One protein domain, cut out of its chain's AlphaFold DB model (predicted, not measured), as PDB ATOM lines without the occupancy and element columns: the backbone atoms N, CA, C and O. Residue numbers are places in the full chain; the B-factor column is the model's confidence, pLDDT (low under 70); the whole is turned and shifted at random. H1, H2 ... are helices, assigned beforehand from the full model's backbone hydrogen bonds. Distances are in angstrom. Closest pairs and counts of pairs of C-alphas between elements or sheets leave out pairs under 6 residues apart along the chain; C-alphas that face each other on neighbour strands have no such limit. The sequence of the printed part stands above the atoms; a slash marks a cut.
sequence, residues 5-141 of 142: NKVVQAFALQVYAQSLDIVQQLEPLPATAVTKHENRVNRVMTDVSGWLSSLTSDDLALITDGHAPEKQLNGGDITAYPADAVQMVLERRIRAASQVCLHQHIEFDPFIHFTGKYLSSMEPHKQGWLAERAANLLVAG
ATOM      1  N   ASN A   5     -26.977  -6.682 -11.683       69.62
ATOM      2  CA  ASN A   5     -28.121  -7.462 -12.145       69.62
ATOM      3  C   ASN A   5     -28.677  -8.393 -11.062       69.62
ATOM      4  O   ASN A   5     -29.889  -8.535 -10.953       69.62
ATOM      5  N   LYS A   6     -27.828  -9.004 -10.229       68.75
ATOM      6  CA  LYS A   6     -28.275  -9.863  -9.118       68.75
ATOM      7  C   LYS A   6     -28.958  -9.056  -8.018       68.75
ATOM      8  O   LYS A   6     -29.919  -9.542  -7.429       68.75
ATOM      9  N   VAL A   7     -28.493  -7.833  -7.757       71.50
ATOM     10  CA  VAL A   7     -29.109  -6.936  -6.762       71.50
ATOM     11  C   VAL A   7     -30.477  -6.458  -7.256       71.50
ATOM     12  O   VAL A   7     -31.452  -6.534  -6.512       71.50
ATOM     13  N   VAL A   8     -30.573  -6.067  -8.531       73.12
ATOM     14  CA  VAL A   8     -31.841  -5.704  -9.191       73.12
ATOM     15  C   VAL A   8     -32.817  -6.882  -9.183       73.12
ATOM     16  O   VAL A   8     -33.970  -6.719  -8.801       73.12
ATOM     17  N   GLN A   9     -32.363  -8.090  -9.523       68.50
ATOM     18  CA  GLN A   9     -33.196  -9.299  -9.495       68.50
ATOM     19  C   GLN A   9     -33.695  -9.642  -8.087       68.50
ATOM     20  O   GLN A   9     -34.861  -9.996  -7.916       68.50
ATOM     21  N   ALA A  10     -32.836  -9.523  -7.070       70.81
ATOM     22  CA  ALA A  10     -33.216  -9.776  -5.684       70.81
ATOM     23  C   ALA A  10     -34.259  -8.766  -5.187       70.81
ATOM     24  O   ALA A  10     -35.212  -9.145  -4.508       70.81
ATOM     25  N   PHE A  11     -34.111  -7.491  -5.550       74.44
ATOM     26  CA  PHE A  11     -35.077  -6.457  -5.199       74.44
ATOM     27  C   PHE A  11     -36.397  -6.611  -5.959       74.44
ATOM     28  O   PHE A  11     -37.457  -6.545  -5.340       74.44
ATOM     29  N   ALA A  12     -36.346  -6.928  -7.256       71.19
ATOM     30  CA  ALA A  12     -37.516  -7.265  -8.063       71.19
ATOM     31  C   ALA A  12     -38.318  -8.422  -7.443       71.19
ATOM     32  O   ALA A  12     -39.536  -8.328  -7.311       71.19
ATOM     33  N   LEU A  13     -37.634  -9.481  -6.989       72.00
ATOM     34  CA  LEU A  13     -38.256 -10.606  -6.286       72.00
ATOM     35  C   LEU A  13     -38.919 -10.166  -4.971       72.00
ATOM     36  O   LEU A  13     -40.029 -10.604  -4.685       72.00
ATOM     37  N   GLN A  14     -38.271  -9.313  -4.171       75.00
ATOM     38  CA  GLN A  14     -38.846  -8.828  -2.907       75.00
ATOM     39  C   GLN A  14     -40.083  -7.959  -3.132       75.00
ATOM     40  O   GLN A  14     -41.105  -8.172  -2.482       75.00
ATOM     41  N   VAL A  15     -39.994  -7.001  -4.057       76.56
ATOM     42  CA  VAL A  15     -41.112  -6.145  -4.471       76.56
ATOM     43  C   VAL A  15     -42.292  -7.002  -4.917       76.56
ATOM     44  O   VAL A  15     -43.420  -6.804  -4.461       76.56
ATOM     45  N   TYR A  16     -42.022  -7.996  -5.755       74.06
ATOM     46  CA  TYR A  16     -43.050  -8.866  -6.287       74.06
ATOM     47  C   TYR A  16     -43.695  -9.759  -5.223       74.06
ATOM     48  O   TYR A  16     -44.918  -9.754  -5.080       74.06
ATOM     49  N   ALA A  17     -42.889 -10.484  -4.442       70.75
ATOM     50  CA  ALA A  17     -43.396 -11.429  -3.452       70.75
ATOM     51  C   ALA A  17     -44.286 -10.745  -2.410       70.75
ATOM     52  O   ALA A  17     -45.331 -11.272  -2.044       70.75
ATOM     53  N   GLN A  18     -43.910  -9.542  -1.980       73.62
ATOM     54  CA  GLN A  18     -44.701  -8.799  -1.006       73.62
ATOM     55  C   GLN A  18     -45.953  -8.153  -1.582       73.62
ATOM     56  O   GLN A  18     -46.961  -8.063  -0.887       73.62
ATOM     57  N   SER A  19     -45.906  -7.719  -2.842       72.19
ATOM     58  CA  SER A  19     -47.108  -7.228  -3.519       72.19
ATOM     59  C   SER A  19     -48.155  -8.340  -3.600       72.19
ATOM     60  O   SER A  19     -49.325  -8.099  -3.333       72.19
ATOM     61  N   LEU A  20     -47.738  -9.577  -3.897       72.06
ATOM     62  CA  LEU A  20     -48.645 -10.725  -3.928       72.06
ATOM     63  C   LEU A  20     -49.157 -11.148  -2.550       72.06
ATOM     64  O   LEU A  20     -50.331 -11.490  -2.439       72.06
ATOM     65  N   ASP A  21     -48.316 -11.096  -1.517       72.56
ATOM     66  CA  ASP A  21     -48.706 -11.420  -0.140       72.56
ATOM     67  C   ASP A  21     -49.898 -10.583   0.335       72.56
ATOM     68  O   ASP A  21     -50.933 -11.111   0.737       72.56
ATOM     69  N   ILE A  22     -49.803  -9.261   0.179       71.44
ATOM     70  CA  ILE A  22     -50.869  -8.314   0.541       71.44
ATOM     71  C   ILE A  22     -52.165  -8.649  -0.190       71.44
ATOM     72  O   ILE A  22     -53.249  -8.660   0.393       71.44
ATOM     73  N   VAL A  23     -52.048  -8.929  -1.485       68.06
ATOM     74  CA  VAL A  23     -53.187  -9.238  -2.343       68.06
ATOM     75  C   VAL A  23     -53.858 -10.549  -1.926       68.06
ATOM     76  O   VAL A  23     -55.084 -10.643  -1.960       68.06
ATOM     77  N   GLN A  24     -53.082 -11.546  -1.496       68.88
ATOM     78  CA  GLN A  24     -53.602 -12.816  -0.987       68.88
ATOM     79  C   GLN A  24     -54.222 -12.688   0.411       68.88
ATOM     80  O   GLN A  24     -55.237 -13.328   0.671       68.88
ATOM     81  N   GLN A  25     -53.657 -11.865   1.298       66.69
ATOM     82  CA  GLN A  25     -54.182 -11.660   2.654       66.69
ATOM     83  C   GLN A  25     -55.512 -10.901   2.660       66.69
ATOM     84  O   GLN A  25     -56.399 -11.213   3.454       66.69
ATOM     85  N   LEU A  26     -55.658  -9.906   1.782       62.84
ATOM     86  CA  LEU A  26     -56.849  -9.055   1.741       62.84
ATOM     87  C   LEU A  26     -58.010  -9.698   0.977       62.84
ATOM     88  O   LEU A  26     -59.168  -9.455   1.310       62.84
ATOM     89  N   GLU A  27     -57.722 -10.537  -0.018       65.19
ATOM     90  CA  GLU A  27     -58.759 -11.246  -0.768       65.19
ATOM     91  C   GLU A  27     -58.283 -12.647  -1.197       65.19
ATOM     92  O   GLU A  27     -57.950 -12.867  -2.373       65.19
ATOM     93  N   PRO A  28     -58.245 -13.613  -0.259       63.22
ATOM     94  CA  PRO A  28     -57.795 -14.966  -0.549       63.22
ATOM     95  C   PRO A  28     -58.712 -15.615  -1.588       63.22
ATOM     96  O   PRO A  28     -59.928 -15.713  -1.413       63.22
ATOM     97  N   LEU A  29     -58.121 -16.067  -2.693       60.28
ATOM     98  CA  LEU A  29     -58.842 -16.817  -3.713       60.28
ATOM     99  C   LEU A  29     -58.851 -18.308  -3.347       60.28
ATOM    100  O   LEU A  29     -57.823 -18.835  -2.919       60.28
ATOM    101  N   PRO A  30     -59.977 -19.018  -3.538       58.16
ATOM    102  CA  PRO A  30     -60.001 -20.465  -3.370       58.16
ATOM    103  C   PRO A  30     -59.049 -21.130  -4.374       58.16
ATOM    104  O   PRO A  30     -58.912 -20.664  -5.505       58.16
ATOM    105  N   ALA A  31     -58.438 -22.255  -3.990       59.53
ATOM    106  CA  ALA A  31     -57.445 -22.973  -4.804       59.53
ATOM    107  C   ALA A  31     -57.953 -23.386  -6.203       59.53
ATOM    108  O   ALA A  31     -57.168 -23.624  -7.114       59.53
ATOM    109  N   THR A  32     -59.273 -23.446  -6.392       60.50
ATOM    110  CA  THR A  32     -59.934 -23.751  -7.667       60.50
ATOM    111  C   THR A  32     -59.992 -22.565  -8.637       60.50
ATOM    112  O   THR A  32     -60.299 -22.755  -9.811       60.50
ATOM    113  N   ALA A  33     -59.681 -21.344  -8.191       65.56
ATOM    114  CA  ALA A  33     -59.753 -20.118  -8.986       65.56
ATOM    115  C   ALA A  33     -58.401 -19.731  -9.620       65.56
ATOM    116  O   ALA A  33     -58.051 -18.549  -9.664       65.56
ATOM    117  N   VAL A  34     -57.653 -20.719 -10.128       64.44
ATOM    118  CA  VAL A  34     -56.293 -20.559 -10.683       64.44
ATOM    119  C   VAL A  34     -56.228 -19.455 -11.742       64.44
ATOM    120  O   VAL A  34     -55.440 -18.527 -11.608       64.44
ATOM    121  N   THR A  35     -57.132 -19.455 -12.725       67.75
ATOM    122  CA  THR A  35     -57.158 -18.427 -13.783       67.75
ATOM    123  C   THR A  35     -57.431 -17.016 -13.243       67.75
ATOM    124  O   THR A  35     -56.860 -16.039 -13.724       67.75
ATOM    125  N   LYS A  36     -58.285 -16.874 -12.216       69.00
ATOM    126  CA  LYS A  36     -58.527 -15.570 -11.568       69.00
ATOM    127  C   LYS A  36     -57.277 -15.108 -10.814       69.00
ATOM    128  O   LYS A  36     -56.974 -13.916 -10.821       69.00
ATOM    129  N   HIS A  37     -56.544 -16.042 -10.209       67.62
ATOM    130  CA  HIS A  37     -55.277 -15.769  -9.542       67.62
ATOM    131  C   HIS A  37     -54.198 -15.318 -10.535       67.62
ATOM    132  O   HIS A  37     -53.611 -14.260 -10.336       67.62
ATOM    133  N   GLU A  38     -54.003 -16.042 -11.637       70.62
ATOM    134  CA  GLU A  38     -53.053 -15.685 -12.702       70.62
ATOM    135  C   GLU A  38     -53.339 -14.295 -13.279       70.62
ATOM    136  O   GLU A  38     -52.437 -13.464 -13.385       70.62
ATOM    137  N   ASN A  39     -54.606 -13.990 -13.574       76.19
ATOM    138  CA  ASN A  39     -55.001 -12.671 -14.068       76.19
ATOM    139  C   ASN A  39     -54.704 -11.557 -13.055       76.19
ATOM    140  O   ASN A  39     -54.211 -10.496 -13.435       76.19
ATOM    141  N   ARG A  40     -54.969 -11.798 -11.766       75.50
ATOM    142  CA  ARG A  40     -54.675 -10.837 -10.696       75.50
ATOM    143  C   ARG A  40     -53.172 -10.615 -10.540       75.50
ATOM    144  O   ARG A  40     -52.734  -9.473 -10.463       75.50
ATOM    145  N   VAL A  41     -52.383 -11.687 -10.550       76.06
ATOM    146  CA  VAL A  41     -50.916 -11.637 -10.487       76.06
ATOM    147  C   VAL A  41     -50.345 -10.842 -11.665       76.06
ATOM    148  O   VAL A  41     -49.531  -9.941 -11.459       76.06
ATOM    149  N   ASN A  42     -50.808 -11.119 -12.886       78.62
ATOM    150  CA  ASN A  42     -50.376 -10.412 -14.094       78.62
ATOM    151  C   ASN A  42     -50.734  -8.925 -14.046       78.62
ATOM    152  O   ASN A  42     -49.943  -8.076 -14.470       78.62
ATOM    153  N   ARG A  43     -51.907  -8.597 -13.497       82.31
ATOM    154  CA  ARG A  43     -52.343  -7.212 -13.329       82.31
ATOM    155  C   ARG A  43     -51.456  -6.454 -12.349       82.31
ATOM    156  O   ARG A  43     -50.892  -5.434 -12.729       82.31
ATOM    157  N   VAL A  44     -51.267  -6.995 -11.143       82.81
ATOM    158  CA  VAL A  44     -50.381  -6.413 -10.121       82.81
ATOM    159  C   VAL A  44     -48.983  -6.198 -10.699       82.81
ATOM    160  O   VAL A  44     -48.409  -5.131 -10.536       82.81
ATOM    161  N   MET A  45     -48.448  -7.168 -11.440       81.88
ATOM    162  CA  MET A  45     -47.135  -7.041 -12.081       81.88
ATOM    163  C   MET A  45     -47.053  -5.907 -13.090       81.88
ATOM    164  O   MET A  45     -46.082  -5.148 -13.097       81.88
ATOM    165  N   THR A  46     -48.059  -5.801 -13.949       85.62
ATOM    166  CA  THR A  46     -48.121  -4.756 -14.972       85.62
ATOM    167  C   THR A  46     -48.156  -3.382 -14.312       85.62
ATOM    168  O   THR A  46     -47.352  -2.515 -14.652       85.62
ATOM    169  N   ASP A  47     -49.006  -3.216 -13.303       88.06
ATOM    170  CA  ASP A  47     -49.207  -1.932 -12.642       88.06
ATOM    171  C   ASP A  47     -47.983  -1.548 -11.790       88.06
ATOM    172  O   ASP A  47     -47.491  -0.425 -11.892       88.06
ATOM    173  N   VAL A  48     -47.404  -2.488 -11.030       89.25
ATOM    174  CA  VAL A  48     -46.176  -2.263 -10.240       89.25
ATOM    175  C   VAL A  48     -44.988  -1.930 -11.144       89.25
ATOM    176  O   VAL A  48     -44.257  -0.976 -10.879       89.25
ATOM    177  N   SER A  49     -44.781  -2.690 -12.223       88.00
ATOM    178  CA  SER A  49     -43.660  -2.454 -13.143       88.00
ATOM    179  C   SER A  49     -43.790  -1.124 -13.887       88.00
ATOM    180  O   SER A  49     -42.798  -0.400 -14.025       88.00
ATOM    181  N   GLY A  50     -45.008  -0.774 -14.310       88.69
ATOM    182  CA  GLY A  50     -45.325   0.511 -14.922       88.69
ATOM    183  C   GLY A  50     -45.100   1.668 -13.954       88.69
ATOM    184  O   GLY A  50     -44.415   2.630 -14.304       88.69
ATOM    185  N   TRP A  51     -45.592   1.544 -12.721       92.25
ATOM    186  CA  TRP A  51     -45.434   2.562 -11.689       92.25
ATOM    187  C   TRP A  51     -43.962   2.817 -11.367       92.25
ATOM    188  O   TRP A  51     -43.511   3.946 -11.553       92.25
ATOM    189  N   LEU A  52     -43.183   1.776 -11.039       91.25
ATOM    190  CA  LEU A  52     -41.741   1.895 -10.770       91.25
ATOM    191  C   LEU A  52     -40.975   2.529 -11.934       91.25
ATOM    192  O   LEU A  52     -40.072   3.331 -11.724       91.25
ATOM    193  N   SER A  53     -41.333   2.178 -13.171       89.62
ATOM    194  CA  SER A  53     -40.685   2.739 -14.360       89.62
ATOM    195  C   SER A  53     -41.039   4.209 -14.586       89.62
ATOM    196  O   SER A  53     -40.289   4.906 -15.268       89.62
ATOM    197  N   SER A  54     -42.169   4.663 -14.043       90.94
ATOM    198  CA  SER A  54     -42.704   6.007 -14.232       90.94
ATOM    199  C   SER A  54     -42.305   7.006 -13.145       90.94
ATOM    200  O   SER A  54     -42.439   8.202 -13.404       90.94
ATOM    201  N   LEU A  55     -41.850   6.562 -11.967       93.81
ATOM    202  CA  LEU A  55     -41.473   7.455 -10.862       93.81
ATOM    203  C   LEU A  55     -40.390   8.439 -11.305       93.81
ATOM    204  O   LEU A  55     -39.470   8.069 -12.022       93.81
ATOM    205  N   THR A  56     -40.511   9.703 -10.924       94.75
ATOM    206  CA  THR A  56     -39.452  10.691 -11.152       94.75
ATOM    207  C   THR A  56     -38.413  10.632 -10.029       94.75
ATOM    208  O   THR A  56     -38.655  10.035  -8.980       94.75
ATOM    209  N   SER A  57     -37.266  11.290 -10.208       93.31
ATOM    210  CA  SER A  57     -36.306  11.494  -9.112       93.31
ATOM    211  C   SER A  57     -36.945  12.201  -7.909       93.31
ATOM    212  O   SER A  57     -36.647  11.852  -6.771       93.31
ATOM    213  N   ASP A  58     -37.871  13.136  -8.150       95.25
ATOM    214  CA  ASP A  58     -38.602  13.836  -7.087       95.25
ATOM    215  C   ASP A  58     -39.567  12.895  -6.346       95.25
ATOM    216  O   ASP A  58     -39.610  12.908  -5.116       95.25
ATOM    217  N   ASP A  59     -40.285  12.016  -7.061       94.75
ATOM    218  CA  ASP A  59     -41.117  10.978  -6.437       94.75
ATOM    219  C   ASP A  59     -40.266  10.061  -5.543       94.75
ATOM    220  O   ASP A  59     -40.650   9.735  -4.419       94.75
ATOM    221  N   LEU A  60     -39.091   9.647  -6.029       93.19
ATOM    222  CA  LEU A  60     -38.172   8.801  -5.271       93.19
ATOM    223  C   LEU A  60     -37.643   9.517  -4.025       93.19
ATOM    224  O   LEU A  60     -37.606   8.897  -2.960       93.19
ATOM    225  N   ALA A  61     -37.303  10.804  -4.132       93.75
ATOM    226  CA  ALA A  61     -36.883  11.630  -3.003       93.75
ATOM    227  C   ALA A  61     -37.986  11.734  -1.935       93.75
ATOM    228  O   ALA A  61     -37.742  11.446  -0.760       93.75
ATOM    229  N   LEU A  62     -39.224  12.034  -2.348       94.38
ATOM    230  CA  LEU A  62     -40.388  12.075  -1.456       94.38
ATOM    231  C   LEU A  62     -40.577  10.747  -0.719       94.38
ATOM    232  O   LEU A  62     -40.703  10.735   0.508       94.38
ATOM    233  N   ILE A  63     -40.526   9.625  -1.443       93.69
ATOM    234  CA  ILE A  63     -40.655   8.289  -0.851       93.69
ATOM    235  C   ILE A  63     -39.545   8.042   0.172       93.69
ATOM    236  O   ILE A  63     -39.833   7.526   1.260       93.69
ATOM    237  N   THR A  64     -38.294   8.396  -0.154       92.94
ATOM    238  CA  THR A  64     -37.150   8.239   0.757       92.94
ATOM    239  C   THR A  64     -37.287   9.068   2.027       92.94
ATOM    240  O   THR A  64     -36.960   8.561   3.100       92.94
ATOM    241  N   ASP A  65     -37.873  10.259   1.921       93.06
ATOM    242  CA  ASP A  65     -38.146  11.161   3.044       93.06
ATOM    243  C   ASP A  65     -39.410  10.779   3.836       93.06
ATOM    244  O   ASP A  65     -39.745  11.421   4.830       93.06
ATOM    245  N   GLY A  66     -40.112   9.715   3.431       89.94
ATOM    246  CA  GLY A  66     -41.301   9.213   4.122       89.94
ATOM    247  C   GLY A  66     -42.607   9.904   3.729       89.94
ATOM    248  O   GLY A  66     -43.607   9.738   4.426       89.94
ATOM    249  N   HIS A  67     -42.613  10.641   2.622       90.75
ATOM    250  CA  HIS A  67     -43.792  11.286   2.059       90.75
ATOM    251  C   HIS A  67     -44.394  10.448   0.926       90.75
ATOM    252  O   HIS A  67     -43.726   9.602   0.328       90.75
ATOM    253  N   ALA A  68     -45.674  10.686   0.642       87.69
ATOM    254  CA  ALA A  68     -46.334  10.079  -0.505       87.69
ATOM    255  C   ALA A  68     -45.792  10.700  -1.810       87.69
ATOM    256  O   ALA A  68     -45.648  11.925  -1.868       87.69
ATOM    257  N   PRO A  69     -45.509   9.893  -2.847       91.12
ATOM    258  CA  PRO A  69     -45.128  10.403  -4.162       91.12
ATOM    259  C   PRO A  69     -46.311  11.109  -4.836       91.12
ATOM    260  O   PRO A  69     -47.474  10.863  -4.505       91.12
ATOM    261  N   GLU A  70     -46.045  11.944  -5.838       89.19
ATOM    262  CA  GLU A  70     -47.120  12.546  -6.634       89.19
ATOM    263  C   GLU A  70     -47.801  11.483  -7.501       89.19
ATOM    264  O   GLU A  70     -49.025  11.474  -7.672       89.19
ATOM    265  N   LYS A  71     -47.013  10.532  -8.014       87.00
ATOM    266  CA  LYS A  71     -47.523   9.393  -8.778       87.00
ATOM    267  C   LYS A  71     -48.000   8.277  -7.864       87.00
ATOM    268  O   LYS A  71     -47.203   7.544  -7.287       87.00
ATOM    269  N   GLN A  72     -49.311   8.082  -7.824       88.19
ATOM    270  CA  GLN A  72     -49.939   6.951  -7.145       88.19
ATOM    271  C   GLN A  72     -49.965   5.706  -8.050       88.19
ATOM    272  O   GLN A  72     -50.093   5.805  -9.276       88.19
ATOM    273  N   LEU A  73     -49.850   4.524  -7.449       87.12
ATOM    274  CA  LEU A  73     -50.026   3.235  -8.102       87.12
ATOM    275  C   LEU A  73     -51.500   3.089  -8.469       87.12
ATOM    276  O   LEU A  73     -52.357   2.857  -7.622       87.12
ATOM    277  N   ASN A  74     -51.800   3.220  -9.754       75.06
ATOM    278  CA  ASN A  74     -53.170   3.133 -10.222       75.06
ATOM    279  C   ASN A  74     -53.485   1.681 -10.606       75.06
ATOM    280  O   ASN A  74     -53.061   1.222 -11.663       75.06
ATOM    281  N   GLY A  75     -54.239   0.961  -9.766       63.09
ATOM    282  CA  GLY A  75     -54.693  -0.413 -10.058       63.09
ATOM    283  C   GLY A  75     -55.680  -0.507 -11.235       63.09
ATOM    284  O   GLY A  75     -56.094  -1.593 -11.644       63.09
ATOM    285  N   GLY A  76     -56.063   0.641 -11.807       62.62
ATOM    286  CA  GLY A  76     -57.077   0.807 -12.843       62.62
ATOM    287  C   GLY A  76     -58.478   0.499 -12.331       62.62
ATOM    288  O   GLY A  76     -59.240   1.422 -12.073       62.62
ATOM    289  N   ASP A  77     -58.812  -0.782 -12.173       60.53
ATOM    290  CA  ASP A  77     -60.063  -1.215 -11.546       60.53
ATOM    291  C   ASP A  77     -59.823  -1.404 -10.043       60.53
ATOM    292  O   ASP A  77     -59.066  -2.286  -9.634       60.53
ATOM    293  N   ILE A  78     -60.466  -0.579  -9.212       52.06
ATOM    294  CA  ILE A  78     -60.298  -0.594  -7.750       52.06
ATOM    295  C   ILE A  78     -60.693  -1.946  -7.124       52.06
ATOM    296  O   ILE A  78     -60.347  -2.230  -5.981       52.06
ATOM    297  N   THR A  79     -61.402  -2.796  -7.877       57.88
ATOM    298  CA  THR A  79     -61.790  -4.151  -7.466       57.88
ATOM    299  C   THR A  79     -60.772  -5.233  -7.848       57.88
ATOM    300  O   THR A  79     -60.903  -6.376  -7.407       57.88
ATOM    301  N   ALA A  80     -59.750  -4.917  -8.652       64.69
ATOM    302  CA  ALA A  80     -58.777  -5.905  -9.120       64.69
ATOM    303  C   ALA A  80     -57.824  -6.357  -8.002       64.69
ATOM    304  O   ALA A  80     -57.545  -7.557  -7.880       64.69
ATOM    305  N   TYR A  81     -57.330  -5.398  -7.212       74.06
ATOM    306  CA  TYR A  81     -56.495  -5.599  -6.030       74.06
ATOM    307  C   TYR A  81     -56.368  -4.281  -5.226       74.06
ATOM    308  O   TYR A  81     -56.556  -3.200  -5.786       74.06
ATOM    309  N   PRO A  82     -56.023  -4.335  -3.926       78.75
ATOM    310  CA  PRO A  82     -55.882  -3.147  -3.080       78.75
ATOM    311  C   PRO A  82     -54.598  -2.362  -3.408       78.75
ATOM    312  O   PRO A  82     -53.548  -2.577  -2.797       78.75
ATOM    313  N   ALA A  83     -54.680  -1.456  -4.389       85.00
ATOM    314  CA  ALA A  83     -53.537  -0.709  -4.923       85.00
ATOM    315  C   ALA A  83     -52.806   0.128  -3.861       85.00
ATOM    316  O   ALA A  83     -51.580   0.072  -3.794       85.00
ATOM    317  N   ASP A  84     -53.540   0.797  -2.969       86.50
ATOM    318  CA  ASP A  84     -52.962   1.615  -1.893       86.50
ATOM    319  C   ASP A  84     -52.090   0.779  -0.944       86.50
ATOM    320  O   ASP A  84     -50.970   1.158  -0.600       86.50
ATOM    321  N   ALA A  85     -52.574  -0.407  -0.554       84.00
ATOM    322  CA  ALA A  85     -51.841  -1.302   0.338       84.00
ATOM    323  C   ALA A  85     -50.564  -1.835  -0.329       84.00
ATOM    324  O   ALA A  85     -49.508  -1.892   0.305       84.00
ATOM    325  N   VAL A  86     -50.645  -2.181  -1.620       85.50
ATOM    326  CA  VAL A  86     -49.473  -2.569  -2.414       85.50
ATOM    327  C   VAL A  86     -48.480  -1.410  -2.482       85.50
ATOM    328  O   VAL A  86     -47.309  -1.602  -2.159       85.50
ATOM    329  N   GLN A  87     -48.935  -0.199  -2.810       90.06
ATOM    330  CA  GLN A  87     -48.085   0.986  -2.906       90.06
ATOM    331  C   GLN A  87     -47.342   1.274  -1.601       90.06
ATOM    332  O   GLN A  87     -46.124   1.434  -1.627       90.06
ATOM    333  N   MET A  88     -48.027   1.257  -0.454       88.62
ATOM    334  CA  MET A  88     -47.392   1.483   0.852       88.62
ATOM    335  C   MET A  88     -46.214   0.532   1.107       88.62
ATOM    336  O   MET A  88     -45.196   0.912   1.700       88.62
ATOM    337  N   VAL A  89     -46.327  -0.719   0.662       87.00
ATOM    338  CA  VAL A  89     -45.246  -1.699   0.796       87.00
ATOM    339  C   VAL A  89     -44.128  -1.458  -0.209       87.00
ATOM    340  O   VAL A  89     -42.957  -1.567   0.167       87.00
ATOM    341  N   LEU A  90     -44.448  -1.059  -1.441       89.81
ATOM    342  CA  LEU A  90     -43.435  -0.644  -2.411       89.81
ATOM    343  C   LEU A  90     -42.637   0.556  -1.904       89.81
ATOM    344  O   LEU A  90     -41.412   0.512  -1.916       89.81
ATOM    345  N   GLU A  91     -43.302   1.584  -1.378       91.31
ATOM    346  CA  GLU A  91     -42.658   2.759  -0.786       91.31
ATOM    347  C   GLU A  91     -41.721   2.368   0.360       91.31
ATOM    348  O   GLU A  91     -40.574   2.812   0.427       91.31
ATOM    349  N   ARG A  92     -42.164   1.460   1.243       89.19
ATOM    350  CA  ARG A  92     -41.316   0.913   2.312       89.19
ATOM    351  C   ARG A  92     -40.082   0.198   1.754       89.19
ATOM    352  O   ARG A  92     -39.009   0.283   2.353       89.19
ATOM    353  N   ARG A  93     -40.215  -0.515   0.636       87.31
ATOM    354  CA  ARG A  93     -39.102  -1.227  -0.006       87.31
ATOM    355  C   ARG A  93     -38.149  -0.295  -0.734       87.31
ATOM    356  O   ARG A  93     -36.945  -0.479  -0.596       87.31
ATOM    357  N   ILE A  94     -38.659   0.725  -1.412       90.62
ATOM    358  CA  ILE A  94     -37.864   1.793  -2.028       90.62
ATOM    359  C   ILE A  94     -37.044   2.517  -0.948       90.62
ATOM    360  O   ILE A  94     -35.830   2.651  -1.096       90.62
ATOM    361  N   ARG A  95     -37.655   2.853   0.201       91.25
ATOM    362  CA  ARG A  95     -36.939   3.400   1.372       91.25
ATOM    363  C   ARG A  95     -35.811   2.497   1.864       91.25
ATOM    364  O   ARG A  95     -34.722   2.973   2.154       91.25
ATOM    365  N   ALA A  96     -36.052   1.193   1.976       86.81
ATOM    366  CA  ALA A  96     -35.010   0.257   2.397       86.81
ATOM    367  C   ALA A  96     -33.893   0.121   1.344       86.81
ATOM    368  O   ALA A  96     -32.720  -0.012   1.692       86.81
ATOM    369  N   ALA A  97     -34.247   0.169   0.060       85.56
ATOM    370  CA  ALA A  97     -33.304   0.055  -1.043       85.56
ATOM    371  C   ALA A  97     -32.354   1.249  -1.154       85.56
ATOM    372  O   ALA A  97     -31.208   1.041  -1.550       85.56
ATOM    373  N   SER A  98     -32.771   2.462  -0.772       87.69
ATOM    374  CA  SER A  98     -31.885   3.637  -0.808       87.69
ATOM    375  C   SER A  98     -30.650   3.437   0.074       87.69
ATOM    376  O   SER A  98     -29.526   3.708  -0.350       87.69
ATOM    377  N   GLN A  99     -30.833   2.830   1.251       84.75
ATOM    378  CA  GLN A  99     -29.744   2.480   2.167       84.75
ATOM    379  C   GLN A  99     -28.811   1.414   1.576       84.75
ATOM    380  O   GLN A  99     -27.589   1.508   1.698       84.75
ATOM    381  N   VAL A 100     -29.372   0.410   0.895       81.94
ATOM    382  CA  VAL A 100     -28.585  -0.638   0.222       81.94
ATOM    383  C   VAL A 100     -27.768  -0.054  -0.930       81.94
ATOM    384  O   VAL A 100     -26.589  -0.380  -1.060       81.94
ATOM    385  N   CYS A 101     -28.369   0.818  -1.740       83.50
ATOM    386  CA  CYS A 101     -27.699   1.463  -2.866       83.50
ATOM    387  C   CYS A 101     -26.545   2.349  -2.391       83.50
ATOM    388  O   CYS A 101     -25.442   2.244  -2.925       83.50
ATOM    389  N   LEU A 102     -26.762   3.121  -1.320       83.06
ATOM    390  CA  LEU A 102     -25.718   3.917  -0.678       83.06
ATOM    391  C   LEU A 102     -24.540   3.046  -0.218       83.06
ATOM    392  O   LEU A 102     -23.390   3.361  -0.515       83.06
ATOM    393  N   HIS A 103     -24.815   1.929   0.464       83.88
ATOM    394  CA  HIS A 103     -23.774   1.030   0.969       83.88
ATOM    395  C   HIS A 103     -23.004   0.306  -0.147       83.88
ATOM    396  O   HIS A 103     -21.814   0.037  -0.004       83.88
ATOM    397  N   GLN A 104     -23.672  -0.025  -1.253       79.19
ATOM    398  CA  GLN A 104     -23.075  -0.766  -2.367       79.19
ATOM    399  C   GLN A 104     -22.545   0.128  -3.496       79.19
ATOM    400  O   GLN A 104     -22.083  -0.403  -4.507       79.19
ATOM    401  N   HIS A 105     -22.584   1.454  -3.331       82.75
ATOM    402  CA  HIS A 105     -22.210   2.434  -4.359       82.75
ATOM    403  C   HIS A 105     -22.966   2.228  -5.684       82.75
ATOM    404  O   HIS A 105     -22.387   2.303  -6.768       82.75
ATOM    405  N   ILE A 106     -24.264   1.937  -5.587       85.00
ATOM    406  CA  ILE A 106     -25.176   1.781  -6.723       85.00
ATOM    407  C   ILE A 106     -25.982   3.074  -6.871       85.00
ATOM    408  O   ILE A 106     -26.459   3.625  -5.880       85.00
ATOM    409  N   GLU A 107     -26.163   3.549  -8.102       87.06
ATOM    410  CA  GLU A 107     -27.051   4.681  -8.380       87.06
ATOM    411  C   GLU A 107     -28.512   4.283  -8.118       87.06
ATOM    412  O   GLU A 107     -29.021   3.319  -8.696       87.06
ATOM    413  N   PHE A 108     -29.181   5.023  -7.233       88.12
ATOM    414  CA  PHE A 108     -30.495   4.659  -6.704       88.12
ATOM    415  C   PHE A 108     -31.622   4.759  -7.740       88.12
ATOM    416  O   PHE A 108     -32.345   3.784  -7.948       88.12
ATOM    417  N   ASP A 109     -31.750   5.888  -8.438       88.31
ATOM    418  CA  ASP A 109     -32.832   6.068  -9.412       88.31
ATOM    419  C   ASP A 109     -32.739   5.048 -10.555       88.31
ATOM    420  O   ASP A 109     -33.720   4.333 -10.798       88.31
ATOM    421  N   PRO A 110     -31.574   4.863 -11.220       87.75
ATOM    422  CA  PRO A 110     -31.439   3.842 -12.252       87.75
ATOM    423  C   PRO A 110     -31.746   2.443 -11.720       87.75
ATOM    424  O   PRO A 110     -32.376   1.657 -12.421       87.75
ATOM    425  N   PHE A 111     -31.365   2.131 -10.478       87.12
ATOM    426  CA  PHE A 111     -31.681   0.856  -9.843       87.12
ATOM    427  C   PHE A 111     -33.197   0.604  -9.738       87.12
ATOM    428  O   PHE A 111     -33.667  -0.483 -10.100       87.12
ATOM    429  N   ILE A 112     -33.982   1.601  -9.320       89.94
ATOM    430  CA  ILE A 112     -35.446   1.480  -9.244       89.94
ATOM    431  C   ILE A 112     -36.064   1.353 -10.644       89.94
ATOM    432  O   ILE A 112     -36.850   0.434 -10.894       89.94
ATOM    433  N   HIS A 113     -35.647   2.186 -11.599       87.56
ATOM    434  CA  HIS A 113     -36.148   2.113 -12.974       87.56
ATOM    435  C   HIS A 113     -35.785   0.799 -13.675       87.56
ATOM    436  O   HIS A 113     -36.608   0.229 -14.395       87.56
ATOM    437  N   PHE A 114     -34.567   0.286 -13.480       85.31
ATOM    438  CA  PHE A 114     -34.161  -1.010 -14.025       85.31
ATOM    439  C   PHE A 114     -34.957  -2.154 -13.412       85.31
ATOM    440  O   PHE A 114     -35.284  -3.096 -14.129       85.31
ATOM    441  N   THR A 115     -35.338  -2.054 -12.138       85.19
ATOM    442  CA  THR A 115     -36.245  -3.016 -11.502       85.19
ATOM    443  C   THR A 115     -37.606  -3.024 -12.199       85.19
ATOM    444  O   THR A 115     -38.082  -4.090 -12.589       85.19
ATOM    445  N   GLY A 116     -38.200  -1.849 -12.438       85.12
ATOM    446  CA  GLY A 116     -39.455  -1.726 -13.191       85.12
ATOM    447  C   GLY A 116     -39.356  -2.333 -14.597       85.12
ATOM    448  O   GLY A 116     -40.158  -3.193 -14.971       85.12
ATOM    449  N   LYS A 117     -38.303  -1.985 -15.346       85.56
ATOM    450  CA  LYS A 117     -38.037  -2.539 -16.686       85.56
ATOM    451  C   LYS A 117     -37.835  -4.055 -16.664       85.56
ATOM    452  O   LYS A 117     -38.373  -4.757 -17.521       85.56
ATOM    453  N   TYR A 118     -37.098  -4.575 -15.688       82.94
ATOM    454  CA  TYR A 118     -36.857  -6.008 -15.534       82.94
ATOM    455  C   TYR A 118     -38.159  -6.777 -15.281       82.94
ATOM    456  O   TYR A 118     -38.399  -7.791 -15.929       82.94
ATOM    457  N   LEU A 119     -39.037  -6.265 -14.413       80.88
ATOM    458  CA  LEU A 119     -40.357  -6.855 -14.165       80.88
ATOM    459  C   LEU A 119     -41.237  -6.843 -15.430       80.88
ATOM    460  O   LEU A 119     -41.878  -7.849 -15.730       80.88
ATOM    461  N   SER A 120     -41.219  -5.750 -16.203       80.75
ATOM    462  CA  SER A 120     -42.022  -5.615 -17.435       80.75
ATOM    463  C   SER A 120     -41.553  -6.499 -18.599       80.75
ATOM    464  O   SER A 120     -42.355  -6.918 -19.427       80.75
ATOM    465  N   SER A 121     -40.251  -6.796 -18.664       80.12
ATOM    466  CA  SER A 121     -39.631  -7.618 -19.717       80.12
ATOM    467  C   SER A 121     -39.507  -9.090 -19.324       80.12
ATOM    468  O   SER A 121     -38.907  -9.893 -20.043       80.12
ATOM    469  N   MET A 122     -40.054  -9.453 -18.167       75.00
ATOM    470  CA  MET A 122     -39.954 -10.797 -17.642       75.00
ATOM    471  C   MET A 122     -40.812 -11.765 -18.450       75.00
ATOM    472  O   MET A 122     -42.013 -11.568 -18.610       75.00
ATOM    473  N   GLU A 123     -40.195 -12.843 -18.928       74.31
ATOM    474  CA  GLU A 123     -40.914 -13.887 -19.654       74.31
ATOM    475  C   GLU A 123     -41.980 -14.554 -18.760       74.31
ATOM    476  O   GLU A 123     -41.726 -14.762 -17.569       74.31
ATOM    477  N   PRO A 124     -43.132 -14.980 -19.314       67.31
ATOM    478  CA  PRO A 124     -44.230 -15.555 -18.532       67.31
ATOM    479  C   PRO A 124     -43.821 -16.736 -17.640       67.31
ATOM    480  O   PRO A 124     -44.292 -16.865 -16.515       67.31
ATOM    481  N   HIS A 125     -42.884 -17.578 -18.090       64.06
ATOM    482  CA  HIS A 125     -42.393 -18.703 -17.286       64.06
ATOM    483  C   HIS A 125     -41.543 -18.256 -16.081       64.06
ATOM    484  O   HIS A 125     -41.543 -18.922 -15.047       64.06
ATOM    485  N   LYS A 126     -40.844 -17.115 -16.173       64.19
ATOM    486  CA  LYS A 126     -40.117 -16.509 -15.044       64.19
ATOM    487  C   LYS A 126     -41.078 -15.839 -14.071       64.19
ATOM    488  O   LYS A 126     -40.857 -15.926 -12.870       64.19
ATOM    489  N   GLN A 127     -42.156 -15.241 -14.577       63.50
ATOM    490  CA  GLN A 127     -43.243 -14.722 -13.744       63.50
ATOM    491  C   GLN A 127     -43.928 -15.856 -12.971       63.50
ATOM    492  O   GLN A 127     -44.075 -15.743 -11.761       63.50
ATOM    493  N   GLY A 128     -44.242 -16.981 -13.625       60.59
ATOM    494  CA  GLY A 128     -44.784 -18.176 -12.965       60.59
ATOM    495  C   GLY A 128     -43.842 -18.753 -11.902       60.59
ATOM    496  O   GLY A 128     -44.264 -19.025 -10.782       60.59
ATOM    497  N   TRP A 129     -42.544 -18.845 -12.199       62.12
ATOM    498  CA  TRP A 129     -41.533 -19.278 -11.228       62.12
ATOM    499  C   TRP A 129     -41.372 -18.316 -10.043       62.12
ATOM    500  O   TRP A 129     -41.206 -18.747  -8.900       62.12
ATOM    501  N   LEU A 130     -41.426 -17.003 -10.283       61.25
ATOM    502  CA  LEU A 130     -41.448 -16.026  -9.201       61.25
ATOM    503  C   LEU A 130     -42.740 -16.136  -8.394       61.25
ATOM    504  O   LEU A 130     -42.678 -15.961  -7.182       61.25
ATOM    505  N   ALA A 131     -43.885 -16.396  -9.034       61.47
ATOM    506  CA  ALA A 131     -45.175 -16.537  -8.362       61.47
ATOM    507  C   ALA A 131     -45.146 -17.749  -7.429       61.47
ATOM    508  O   ALA A 131     -45.528 -17.642  -6.267       61.47
ATOM    509  N   GLU A 132     -44.583 -18.868  -7.894       56.94
ATOM    510  CA  GLU A 132     -44.303 -20.038  -7.061       56.94
ATOM    511  C   GLU A 132     -43.319 -19.725  -5.935       56.94
ATOM    512  O   GLU A 132     -43.524 -20.163  -4.807       56.94
ATOM    513  N   ARG A 133     -42.238 -18.972  -6.182       54.62
ATOM    514  CA  ARG A 133     -41.303 -18.587  -5.109       54.62
ATOM    515  C   ARG A 133     -41.928 -17.647  -4.091       54.62
ATOM    516  O   ARG A 133     -41.651 -17.808  -2.909       54.62
ATOM    517  N   ALA A 134     -42.744 -16.697  -4.531       54.91
ATOM    518  CA  ALA A 134     -43.529 -15.841  -3.660       54.91
ATOM    519  C   ALA A 134     -44.470 -16.703  -2.814       54.91
ATOM    520  O   ALA A 134     -44.370 -16.667  -1.596       54.91
ATOM    521  N   ALA A 135     -45.265 -17.578  -3.433       56.56
ATOM    522  CA  ALA A 135     -46.134 -18.515  -2.724       56.56
ATOM    523  C   ALA A 135     -45.359 -19.396  -1.724       56.56
ATOM    524  O   ALA A 135     -45.773 -19.540  -0.581       56.56
ATOM    525  N   ASN A 136     -44.192 -19.924  -2.101       47.72
ATOM    526  CA  ASN A 136     -43.360 -20.750  -1.224       47.72
ATOM    527  C   ASN A 136     -42.735 -19.964  -0.061       47.72
ATOM    528  O   ASN A 136     -42.621 -20.500   1.037       47.72
ATOM    529  N   LEU A 137     -42.338 -18.705  -0.272       48.72
ATOM    530  CA  LEU A 137     -41.866 -17.826   0.804       48.72
ATOM    531  C   LEU A 137     -42.983 -17.502   1.801       48.72
ATOM    532  O   LEU A 137     -42.707 -17.340   2.985       48.72
ATOM    533  N   LEU A 138     -44.227 -17.446   1.326       49.12
ATOM    534  CA  LEU A 138     -45.407 -17.213   2.154       49.12
ATOM    535  C   LEU A 138     -45.851 -18.470   2.910       49.12
ATOM    536  O   LEU A 138     -46.242 -18.371   4.067       49.12
ATOM    537  N   VAL A 139     -45.707 -19.659   2.315       47.41
ATOM    538  CA  VAL A 139     -45.974 -20.947   2.982       47.41
ATOM    539  C   VAL A 139     -44.887 -21.306   4.001       47.41
ATOM    540  O   VAL A 139     -45.197 -21.868   5.042       47.41
ATOM    541  N   ALA A 140     -43.620 -20.973   3.741       38.66
ATOM    542  CA  ALA A 140     -42.512 -21.241   4.666       38.66
ATOM    543  C   ALA A 140     -42.423 -20.249   5.848       38.66
ATOM    544  O   ALA A 140     -41.584 -20.430   6.730       38.66
ATOM    545  N   GLY A 141     -43.241 -19.190   5.838       37.78
ATOM    546  CA  GLY A 141     -43.346 -18.190   6.904       37.78
ATOM    547  C   GLY A 141     -44.568 -18.347   7.821       37.78
ATOM    548  O   GLY A 141     -44.725 -17.520   8.719       37.78
TER     549      GLY A 141
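AT A GLANCE: This is residues 5 to 141 of the 142 residues of an uncharacterized protein of Acidithiobacillus thiooxidans (UniProt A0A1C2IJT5). Two pairs of helices are stacked and crossed: H1 and H4 run side by side in opposite directions, and over them H5 packs beside residues 45 to 54 of H2. H6 crosses H1 on one side of this stack and the short H3 crosses H4 on the opposite side, while residues 30 to 35 stick out. The printed part has 137 residues with six named helices, H1 to H6 in chain order, no named strand, and is all helix. It is compact, with a radius of gyration of the C-alphas of 14.5 A, and only just elongated, spanning 45 by 30 by 28 A.

HOW THE PARTS SIT: Begin with H1, residues 5 to 26, the hub, which touches four helices. H4, residues 83 to 104, touches it at a shallow tilt of 25 degrees, opposite ways, C-alphas 19 and 86 being closest at 5.3 A. Packing is mostly crossed, at more than a shallow tilt: H6, residues 124 to 139, touches residues 13 to 21 of H1 at a steep 62 degrees, closest at C-alphas 17 and 134, 4.4 A. H2, residues 34 to 54, touches H5, residues 108 to 120, at a shallow 32 degrees, closest at C-alphas 49 and 116, 4.3 A. H3, residues 57 to 64, touches H4 about perpendicular, 85 degrees, closest at C-alphas 64 and 95, 4.9 A. Every O i to N i+4 pair is within hydrogen-bond range in H1, H2, H3, H5 and H6, and 17 of 18 in H4.

IN THESE COORDINATES: Find C-alpha 5 at (-28.121, -7.462, -12.145); from there H1 runs 31.9 A. H2 measures 30.1 A and H4 30.6 A. H6 ends at C-alpha 139, (-45.974, -20.947, 2.982).

THE WHOLE: The printed part has no cut. Look at residues 65 to 82 for the long link. Confidence is under 70 in 42 residues, among them 23 to 37 and 124 to 141.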